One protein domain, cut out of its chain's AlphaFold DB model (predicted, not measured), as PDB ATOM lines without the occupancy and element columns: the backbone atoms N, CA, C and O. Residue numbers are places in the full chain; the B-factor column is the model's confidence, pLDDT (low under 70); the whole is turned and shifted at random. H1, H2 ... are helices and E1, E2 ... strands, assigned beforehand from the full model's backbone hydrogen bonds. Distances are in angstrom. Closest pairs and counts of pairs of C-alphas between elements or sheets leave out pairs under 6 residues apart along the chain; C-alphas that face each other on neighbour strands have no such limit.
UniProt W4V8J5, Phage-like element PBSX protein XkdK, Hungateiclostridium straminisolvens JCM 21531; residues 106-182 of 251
ATOM      1  N   LYS A 106     121.480 215.986 294.200       92.25
ATOM      2  CA  LYS A 106     121.967 214.964 293.280       92.25
ATOM      3  C   LYS A 106     122.786 213.917 294.012       92.25
ATOM      4  O   LYS A 106     123.554 214.241 294.915       92.25
ATOM      5  N   THR A 107     122.670 212.671 293.576       90.88
ATOM      6  CA  THR A 107     123.583 211.611 294.003       90.88
ATOM      7  C   THR A 107     124.864 211.705 293.184       90.88
ATOM      8  O   THR A 107     124.836 211.521 291.966       90.88
ATOM      9  N   ILE A 108     125.978 212.024 293.838       87.06
ATOM     10  CA  ILE A 108     127.299 212.170 293.221       87.06
ATOM     11  C   ILE A 108     128.252 211.251 293.969       87.06
ATOM     12  O   ILE A 108     128.354 211.312 295.191       87.06
ATOM     13  N   GLY A 109     128.919 210.369 293.227       80.38
ATOM     14  CA  GLY A 109     129.908 209.460 293.793       80.38
ATOM     15  C   GLY A 109     129.384 208.604 294.947       80.38
ATOM     16  O   GLY A 109     130.126 208.376 295.891       80.38
ATOM     17  N   GLY A 110     128.128 208.144 294.878       84.62
ATOM     18  CA  GLY A 110     127.513 207.255 295.876       84.62
ATOM     19  C   GLY A 110     126.923 207.950 297.109       84.62
ATOM     20  O   GLY A 110     126.365 207.269 297.967       84.62
ATOM     21  N   ILE A 111     126.979 209.285 297.179       89.56
ATOM     22  CA  ILE A 111     126.403 210.093 298.263       89.56
ATOM     23  C   ILE A 111     125.358 211.053 297.701       89.56
ATOM     24  O   ILE A 111     125.550 211.652 296.642       89.56
ATOM     25  N   THR A 112     124.250 211.232 298.416       91.12
ATOM     26  CA  THR A 112     123.278 212.287 298.117       91.12
ATOM     27  C   THR A 112     123.793 213.620 298.633       91.12
ATOM     28  O   THR A 112     124.034 213.792 299.825       91.12
ATOM     29  N   VAL A 113     123.955 214.591 297.738       92.44
ATOM     30  CA  VAL A 113     124.352 215.940 298.127       92.44
ATOM     31  C   VAL A 113     123.221 216.902 297.854       92.44
ATOM     32  O   VAL A 113     122.662 216.929 296.759       92.44
ATOM     33  N   THR A 114     122.874 217.679 298.873       93.38
ATOM     34  CA  THR A 114     121.758 218.621 298.831       93.38
ATOM     35  C   THR A 114     122.261 220.017 299.150       93.38
ATOM     36  O   THR A 114     123.021 220.207 300.097       93.38
ATOM     37  N   ALA A 115     121.839 221.001 298.366       93.56
ATOM     38  CA  ALA A 115     122.098 222.411 298.624       93.56
ATOM     39  C   ALA A 115     121.549 222.828 300.001       93.56
ATOM     40  O   ALA A 115     120.470 222.397 300.409       93.56
ATOM     41  N   LYS A 116     122.262 223.699 300.724       92.62
ATOM     42  CA  LYS A 116     121.847 224.174 302.057       92.62
ATOM     43  C   LYS A 116     120.518 224.931 301.994       92.62
ATOM     44  O   LYS A 116     119.630 224.691 302.822       92.62
ATOM     45  N   TYR A 117     120.371 225.790 300.988       91.00
ATOM     46  CA  TYR A 117     119.216 226.666 300.794       91.00
ATOM     47  C   TYR A 117     118.440 226.337 299.518       91.00
ATOM     48  O   TYR A 117     118.961 225.719 298.588       91.00
ATOM     49  N   ASN A 118     117.175 226.759 299.484       89.69
ATOM     50  CA  ASN A 118     116.346 226.654 298.287       89.69
ATOM     51  C   ASN A 118     116.833 227.639 297.217       89.69
ATOM     52  O   ASN A 118     117.396 228.686 297.545       89.69
ATOM     53  N   GLY A 119     116.550 227.366 295.947       88.50
ATOM     54  CA  GLY A 119     116.717 228.346 294.875       88.50
ATOM     55  C   GLY A 119     117.569 227.891 293.702       88.50
ATOM     56  O   GLY A 119     118.256 226.869 293.738       88.50
ATOM     57  N   THR A 120     117.519 228.684 292.634       90.75
ATOM     58  CA  THR A 120     118.166 228.362 291.353       90.75
ATOM     59  C   THR A 120     119.686 228.338 291.442       90.75
ATOM     60  O   THR A 120     120.321 227.568 290.725       90.75
ATOM     61  N   ARG A 121     120.277 229.106 292.369       90.88
ATOM     62  CA  ARG A 121     121.732 229.156 292.566       90.88
ATOM     63  C   ARG A 121     122.311 227.827 293.050       90.88
ATOM     64  O   ARG A 121     123.478 227.546 292.802       90.88
ATOM     65  N   GLY A 122     121.495 226.976 293.675       88.81
ATOM     66  CA  GLY A 122     121.910 225.626 294.053       88.81
ATOM     67  C   GLY A 122     122.307 224.757 292.858       88.81
ATOM     68  O   GLY A 122     123.102 223.839 293.025       88.81
ATOM     69  N   ASN A 123     121.805 225.058 291.654       91.75
ATOM     70  CA  ASN A 123     122.151 224.323 290.432       91.75
ATOM     71  C   ASN A 123     123.570 224.635 289.929       91.75
ATOM     72  O   ASN A 123     124.142 223.854 289.173       91.75
ATOM     73  N   ASP A 124     124.153 225.756 290.361       92.50
ATOM     74  CA  ASP A 124     125.525 226.123 290.005       92.50
ATOM     75  C   ASP A 124     126.563 225.437 290.901       92.50
ATOM     76  O   ASP A 124     127.765 225.522 290.633       92.50
ATOM     77  N   ILE A 125     126.122 224.761 291.967       93.75
ATOM     78  CA  ILE A 125     127.011 224.007 292.844       93.75
ATOM     79  C   ILE A 125     127.444 222.736 292.120       93.75
ATOM     80  O   ILE A 125     126.609 221.968 291.636       93.75
ATOM     81  N   LYS A 126     128.753 222.495 292.073       93.75
ATOM     82  CA  LYS A 126     129.344 221.279 291.513       93.75
ATOM     83  C   LYS A 126     130.185 220.582 292.557       93.75
ATOM     84  O   LYS A 126     130.883 221.233 293.328       93.75
ATOM     85  N   ILE A 127     130.156 219.259 292.536       93.62
ATOM     86  CA  ILE A 127     130.974 218.447 293.433       93.62
ATOM     87  C   ILE A 127     131.880 217.563 292.606       93.62
ATOM     88  O   ILE A 127     131.434 216.900 291.667       93.62
ATOM     89  N   LEU A 128     133.158 217.600 292.956       92.94
ATOM     90  CA  LEU A 128     134.205 216.756 292.412       92.94
ATOM     91  C   LEU A 128     134.684 215.839 293.536       92.94
ATOM     92  O   LEU A 128     134.991 216.317 294.626       92.94
ATOM     93  N   ILE A 129     134.750 214.539 293.266       92.88
ATOM     94  CA  ILE A 129     135.307 213.557 294.196       92.88
ATOM     95  C   ILE A 129     136.480 212.899 293.488       92.88
ATOM     96  O   ILE A 129     136.300 212.212 292.481       92.88
ATOM     97  N   GLN A 130     137.680 213.104 294.008       92.69
ATOM     98  CA  GLN A 130     138.895 212.520 293.456       92.69
ATOM     99  C   GLN A 130     139.704 211.824 294.542       92.69
ATOM    100  O   GLN A 130     139.490 212.030 295.731       92.69
ATOM    101  N   THR A 131     140.614 210.953 294.127       92.12
ATOM    102  CA  THR A 131     141.570 210.349 295.063       92.12
ATOM    103  C   THR A 131     142.629 211.382 295.402       92.12
ATOM    104  O   THR A 131     143.053 212.117 294.510       92.12
ATOM    105  N   ASN A 132     142.988 211.479 296.678       92.19
ATOM    106  CA  ASN A 132     144.015 212.412 297.113       92.19
ATOM    107  C   ASN A 132     145.370 211.999 296.504       92.19
ATOM    108  O   ASN A 132     145.650 210.811 296.347       92.19
ATOM    109  N   VAL A 133     146.174 212.986 296.106       88.31
ATOM    110  CA  VAL A 133     147.447 212.756 295.398       88.31
ATOM    111  C   VAL A 133     148.557 212.294 296.347       88.31
ATOM    112  O   VAL A 133     149.444 211.556 295.928       88.31
ATOM    113  N   ASP A 134     148.494 212.696 297.616       87.06
ATOM    114  CA  ASP A 134     149.494 212.367 298.634       87.06
ATOM    115  C   ASP A 134     149.163 211.057 299.372       87.06
ATOM    116  O   ASP A 134     150.057 210.384 299.884       87.06
ATOM    117  N   ASP A 135     147.878 210.690 299.438       87.62
ATOM    118  CA  ASP A 135     147.389 209.508 300.150       87.62
ATOM    119  C   ASP A 135     146.233 208.832 299.396       87.62
ATOM    120  O   ASP A 135     145.078 209.257 299.470       87.62
ATOM    121  N   GLU A 136     146.528 207.726 298.710       87.00
ATOM    122  CA  GLU A 136     145.549 206.987 297.898       87.00
ATOM    123  C   GLU A 136     144.376 206.408 298.714       87.00
ATOM    124  O   GLU A 136     143.329 206.068 298.150       87.00
ATOM    125  N   THR A 137     144.517 206.316 300.043       87.31
ATOM    126  CA  THR A 137     143.447 205.852 300.939       87.31
ATOM    127  C   THR A 137     142.397 206.927 301.222       87.31
ATOM    128  O   THR A 137     141.309 206.611 301.707       87.31
ATOM    129  N   LYS A 138     142.686 208.190 300.883       90.12
ATOM    130  CA  LYS A 138     141.807 209.341 301.104       90.12
ATOM    131  C   LYS A 138     141.201 209.853 299.806       90.12
ATOM    132  O   LYS A 138     141.747 209.718 298.708       90.12
ATOM    133  N   LYS A 139     140.041 210.484 299.944       90.62
ATOM    134  CA  LYS A 139     139.317 211.148 298.864       90.62
ATOM    135  C   LYS A 139     139.214 212.635 299.156       90.62
ATOM    136  O   LYS A 139     138.829 213.027 300.254       90.62
ATOM    137  N   ASP A 140     139.508 213.441 298.147       92.44
ATOM    138  CA  ASP A 140     139.248 214.873 298.160       92.44
ATOM    139  C   ASP A 140     137.855 215.125 297.587       92.44
ATOM    140  O   ASP A 140     137.597 214.890 296.401       92.44
ATOM    141  N   VAL A 141     136.961 215.616 298.440       92.62
ATOM    142  CA  VAL A 141     135.631 216.096 298.076       92.62
ATOM    143  C   VAL A 141     135.698 217.613 297.978       92.62
ATOM    144  O   VAL A 141     135.863 218.308 298.979       92.62
ATOM    145  N   ILE A 142     135.592 218.125 296.756       93.81
ATOM    146  CA  ILE A 142     135.712 219.552 296.462       93.81
ATOM    147  C   ILE A 142     134.348 220.083 296.043       93.81
ATOM    148  O   ILE A 142     133.726 219.571 295.107       93.81
ATOM    149  N   THR A 143     133.904 221.133 296.729       94.25
ATOM    150  CA  THR A 143     132.680 221.859 296.403       94.25
ATOM    151  C   THR A 143     133.043 223.118 295.630       94.25
ATOM    152  O   THR A 143     133.794 223.972 296.102       94.25
ATOM    153  N   TYR A 144     132.468 223.252 294.442       92.94
ATOM    154  CA  TYR A 144     132.566 224.441 293.611       92.94
ATOM    155  C   TYR A 144     131.230 225.171 293.581       92.94
ATOM    156  O   TYR A 144     130.178 224.543 293.468       92.94
ATOM    157  N   LEU A 145     131.279 226.499 293.587       90.38
ATOM    158  CA  LEU A 145     130.152 227.362 293.250       90.38
ATOM    159  C   LEU A 145     130.452 228.024 291.898       90.38
ATOM    160  O   LEU A 145     131.302 228.911 291.794       90.38
ATOM    161  N   GLY A 146     129.795 227.557 290.837       87.75
ATOM    162  CA  GLY A 146     130.090 227.964 289.463       87.75
ATOM    163  C   GLY A 146     131.460 227.461 288.992       87.75
ATOM    164  O   GLY A 146     131.577 226.338 288.486       87.75
ATOM    165  N   THR A 147     132.479 228.309 289.129       86.50
ATOM    166  CA  THR A 147     133.888 228.034 288.780       86.50
ATOM    167  C   THR A 147     134.844 228.209 289.958       86.50
ATOM    168  O   THR A 147     136.028 227.922 289.818       86.50
ATOM    169  N   VAL A 148     134.360 228.697 291.102       88.50
ATOM    170  CA  VAL A 148     135.189 228.993 292.275       88.50
ATOM    171  C   VAL A 148     135.123 227.817 293.239       88.50
ATOM    172  O   VAL A 148     134.032 227.352 293.569       88.50
ATOM    173  N   GLU A 149     136.283 227.335 293.681       92.12
ATOM    174  CA  GLU A 149     136.380 226.374 294.781       92.12
ATOM    175  C   GLU A 149     136.010 227.078 296.088       92.12
ATOM    176  O   GLU A 149     136.624 228.082 296.450       92.12
ATOM    177  N   VAL A 150     134.977 226.580 296.771       90.75
ATOM    178  CA  VAL A 150     134.467 227.183 298.011       90.75
ATOM    179  C   VAL A 150     134.735 226.329 299.244       90.75
ATOM    180  O   VAL A 150     134.725 226.857 300.350       90.75
ATOM    181  N   ASP A 151     134.962 225.030 299.061       93.75
ATOM    182  CA  ASP A 151     135.280 224.102 300.142       93.75
ATOM    183  C   ASP A 151     136.016 222.872 299.601       93.75
ATOM    184  O   ASP A 151     135.742 222.411 298.488       93.75
ATOM    185  N   ARG A 152     136.910 222.315 300.418       94.00
ATOM    186  CA  ARG A 152     137.645 221.079 300.145       94.00
ATOM    187  C   ARG A 152     137.783 220.290 301.433       94.00
ATOM    188  O   ARG A 152     138.356 220.777 302.403       94.00
ATOM    189  N   GLN A 153     137.329 219.044 301.400       94.00
ATOM    190  CA  GLN A 153     137.447 218.115 302.514       94.00
ATOM    191  C   GLN A 153     138.156 216.851 302.052       94.00
ATOM    192  O   GLN A 153     137.749 216.226 301.074       94.00
ATOM    193  N   THR A 154     139.210 216.475 302.767       93.19
ATOM    194  CA  THR A 154     139.937 215.228 302.537       93.19
ATOM    195  C   THR A 154     139.503 214.223 303.594       93.19
ATOM    196  O   THR A 154     139.764 214.421 304.780       93.19
ATOM    197  N   VAL A 155     138.826 213.158 303.172       92.25
ATOM    198  CA  VAL A 155     138.194 212.171 304.063       92.25
ATOM    199  C   VAL A 155     138.487 210.746 303.610       92.25
ATOM    200  O   VAL A 155     138.701 210.499 302.421       92.25
ATOM    201  N   VAL A 156     138.479 209.795 304.542       87.69
ATOM    202  CA  VAL A 156     138.550 208.362 304.204       87.69
ATOM    203  C   VAL A 156     137.145 207.837 303.916       87.69
ATOM    204  O   VAL A 156     136.910 207.174 302.906       87.69
ATOM    205  N   ASN A 157     136.188 208.184 304.780       86.44
ATOM    206  CA  ASN A 157     134.810 207.710 304.704       86.44
ATOM    207  C   ASN A 157     133.813 208.853 304.511       86.44
ATOM    208  O   ASN A 157     134.003 209.963 304.997       86.44
ATOM    209  N   ALA A 158     132.673 208.548 303.886       86.31
ATOM    210  CA  ALA A 158     131.567 209.494 303.722       86.31
ATOM    211  C   ALA A 158     131.057 210.072 305.056       86.31
ATOM    212  O   ALA A 158     130.583 211.201 305.099       86.31
ATOM    213  N   SER A 159     131.157 209.303 306.143       88.25
ATOM    214  CA  SER A 159     130.731 209.707 307.488       88.25
ATOM    215  C   SER A 159     131.581 210.816 308.104       88.25
ATOM    216  O   SER A 159     131.154 211.426 309.079       88.25
ATOM    217  N   GLU A 160     132.783 211.051 307.578       90.19
ATOM    218  CA  GLU A 160     133.681 212.114 308.039       90.19
ATOM    219  C   GLU A 160     133.371 213.458 307.366       90.19
ATOM    220  O   GLU A 160     133.893 214.484 307.797       90.19
ATOM    221  N   LEU A 161     132.517 213.473 306.331       90.00
ATOM    222  CA  LEU A 161     132.122 214.705 305.658       90.00
ATOM    223  C   LEU A 161     131.288 215.582 306.585       90.00
ATOM    224  O   LEU A 161     130.244 215.177 307.104       90.00
ATOM    225  N   VAL A 162     131.724 216.827 306.727       92.31
ATOM    226  CA  VAL A 162     131.025 217.846 307.501       92.31
ATOM    227  C   VAL A 162     130.230 218.722 306.542       92.31
ATOM    228  O   VAL A 162     130.713 219.118 305.480       92.31
ATOM    229  N   ALA A 163     128.985 219.034 306.899       92.31
ATOM    230  CA  ALA A 163     128.191 219.982 306.128       92.31
ATOM    231  C   ALA A 163     128.899 221.344 306.079       92.31
ATOM    232  O   ALA A 163     129.316 221.869 307.112       92.31
ATOM    233  N   ASN A 164     129.002 221.920 304.885       90.44
ATOM    234  CA  ASN A 164     129.620 223.224 304.683       90.44
ATOM    235  C   ASN A 164     128.542 224.309 304.521       90.44
ATOM    236  O   ASN A 164     127.338 224.076 304.680       90.44
ATOM    237  N   ASP A 165     128.960 225.535 304.212       88.25
ATOM    238  CA  ASP A 165     128.026 226.648 304.044       88.25
ATOM    239  C   ASP A 165     127.144 226.558 302.791       88.25
ATOM    240  O   ASP A 165     126.169 227.304 302.684       88.25
ATOM    241  N   TYR A 166     127.411 225.610 301.891       89.75
ATOM    242  CA  TYR A 166     126.747 225.501 300.592       89.75
ATOM    243  C   TYR A 166     125.940 224.211 300.424       89.75
ATOM    244  O   TYR A 166     124.883 224.229 299.790       89.75
ATOM    245  N   VAL A 167     126.396 223.103 301.004       93.31
ATOM    246  CA  VAL A 167     125.844 221.762 300.837       93.31
ATOM    247  C   VAL A 167     125.843 220.963 302.136       93.31
ATOM    248  O   VAL A 167     126.684 221.111 303.020       93.31
ATOM    249  N   THR A 168     124.877 220.059 302.211       93.75
ATOM    250  CA  THR A 168     124.780 219.004 303.213       93.75
ATOM    251  C   THR A 168     124.989 217.660 302.531       93.75
ATOM    252  O   THR A 168     124.346 217.380 301.512       93.75
ATOM    253  N   PHE A 169     125.854 216.834 303.108       92.88
ATOM    254  CA  PHE A 169     126.151 215.493 302.619       92.88
ATOM    255  C   PHE A 169     125.260 214.461 303.317       92.88
ATOM    256  O   PHE A 169     125.049 214.527 304.528       92.88
ATOM    257  N   GLY A 170     124.704 213.534 302.542       89.06
ATOM    258  CA  GLY A 170     124.021 212.351 303.049       89.06
ATOM    259  C   GLY A 170     124.995 211.226 303.399       89.06
ATOM    260  O   GLY A 170     126.210 211.347 303.249       89.06
ATOM    261  N   SER A 171     124.451 210.097 303.843       87.00
ATOM    262  CA  SER A 171     125.216 208.863 304.003       87.00
ATOM    263  C   SER A 171     125.433 208.167 302.654       87.00
ATOM    264  O   SER A 171     124.645 208.328 301.720       87.00
ATOM    265  N   GLY A 172     126.506 207.381 302.542       85.88
ATOM    266  CA  GLY A 172     126.814 206.624 301.329       85.88
ATOM    267  C   GLY A 172     128.244 206.096 301.300       85.88
ATOM    268  O   GLY A 172     128.963 206.166 302.296       85.88
ATOM    269  N   THR A 173     128.660 205.566 300.152       86.06
ATOM    270  CA  THR A 173     130.045 205.147 299.887       86.06
ATOM    271  C   THR A 173     130.689 206.111 298.902       86.06
ATOM    272  O   THR A 173     130.072 206.467 297.906       86.06
ATOM    273  N   LEU A 174     131.926 206.539 299.172       87.56
ATOM    274  CA  LEU A 174     132.641 207.478 298.307       87.56
ATOM    275  C   LEU A 174     133.190 206.773 297.067       87.56
ATOM    276  O   LEU A 174     134.027 205.877 297.158       87.56
ATOM    277  N   THR A 175     132.762 207.231 295.896       89.06
ATOM    278  CA  THR A 175     133.320 206.830 294.602       89.06
ATOM    279  C   THR A 175     133.793 208.061 293.840       89.06
ATOM    280  O   THR A 175     133.188 209.130 293.931       89.06
ATOM    281  N   ASN A 176     134.902 207.924 293.107       90.00
ATOM    282  CA  ASN A 176     135.442 209.033 292.324       90.00
ATOM    283  C   ASN A 176     134.391 209.494 291.301       90.00
ATOM    284  O   ASN A 176     133.796 208.679 290.594       90.00
ATOM    285  N   ALA A 177     134.185 210.802 291.210       90.31
ATOM    286  CA  ALA A 177     133.207 211.418 290.333       90.31
ATOM    287  C   ALA A 177     133.770 212.720 289.765       90.31
ATOM    288  O   ALA A 177     134.320 213.538 290.502       90.31
ATOM    289  N   ALA A 178     133.598 212.925 288.457       90.19
ATOM    290  CA  ALA A 178     133.906 214.196 287.811       90.19
ATOM    291  C   ALA A 178     133.008 215.322 288.353       90.19
ATOM    292  O   ALA A 178     131.933 215.059 288.899       90.19
ATOM    293  N   ALA A 179     133.435 216.575 288.166       90.06
ATOM    294  CA  ALA A 179     132.729 217.755 288.656       90.06
ATOM    295  C   ALA A 179     131.287 217.784 288.126       90.06
ATOM    296  O   ALA A 179     131.035 218.106 286.965       90.06
ATOM    297  N   THR A 180     130.337 217.434 288.987       91.50
ATOM    298  CA  THR A 180     128.942 217.233 288.604       91.50
ATOM    299  C   THR A 180     128.074 218.290 289.262       91.50
ATOM    300  O   THR A 180     128.090 218.428 290.483       91.50
ATOM    301  N   ALA A 181     127.306 219.024 288.454       93.00
ATOM    302  CA  ALA A 181     126.364 220.026 288.943       93.00
ATOM    303  C   ALA A 181     125.145 219.379 289.613       93.00
ATOM    304  O   ALA A 181     124.629 218.365 289.116       93.00
ATOM    305  N   LEU A 182     124.686 219.982 290.711       92.50
ATOM    306  CA  LEU A 182     123.395 219.681 291.321       92.50
ATOM    307  C   LEU A 182     122.261 220.175 290.408       92.50
ATOM    308  O   LEU A 182     122.457 221.009 289.526       92.50
TER     309      LEU A 182
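This is residues 106 to 182 of the 251 residues of the protein "Phage-like element PBSX protein XkdK" of Hungateiclostridium straminisolvens JCM 21531 (UniProt W4V8J5). The model is a small sandwich: a twisted sheet of four strands, in the order E5 E4 E3 E7, faces a smaller sheet of three, E1 E2 E6. The short helix H1 lies at one end and the link from E3 to E4 at the other. The 77 printed residues include seven named strands and one named helix, along the chain E1 E2 H1 E3 E4 E5 E6 E7; both sheets are antiparallel and the class is mostly strand. The whole is compact, with a radius of gyration of the C-alphas of 11.5 A and spans of 36 by 24 by 18 A.

In the larger sheet, E5 is residues 148 to 155, 20.8 A; E4 is 139 to 145, 19.5 A; E3 is 125 to 131, 20.1 A; E7 is 177 to 181, with C-alpha 181 at (126.364, 220.026, 288.943). E1 is residues 106 to 108, from C-alpha 106 at (121.967, 214.964, 293.280), E2 is 111 to 115, E6 is 167 to 172, 15.2 A, and H1 is 120 to 124.

E3, E4 and E5 form a meander, each the antiparallel neighbour of the one before; N 128 and O 142 are 3.0 A apart, N 141 and O 153 2.8 A. E7 pairs with E3 through N 177 and O 129, 2.8 A. In the other sheet, E1 and E2 are a hairpin of antiparallel neighbours, with N 106 and O 113 within hydrogen-bond range at 3.0 A, and E6 and E2 are antiparallel neighbours, with N 168 and O 114 within hydrogen-bond range at 2.8 A. The parts of the sheets that face each other are 10.3 A centre to centre, their best planes 15 degrees apart. The closest C-alphas of E1 and E7, Ile 108 and Ala 177, are 6.6 A apart. H1 only grazes both sheets with residues 121 to 124; its one O i to N i+4 pair is out of hydrogen-bond range, but 2 of 2 O i to N i+3 pairs are within it.

The C-alphas farthest apart, of Gly 119 and Asp 134, are 36.7 A apart. The link from E5 to E6, 11 residues, is long. The printed part has no cut, and no printed residue is under 70 in pLDDT.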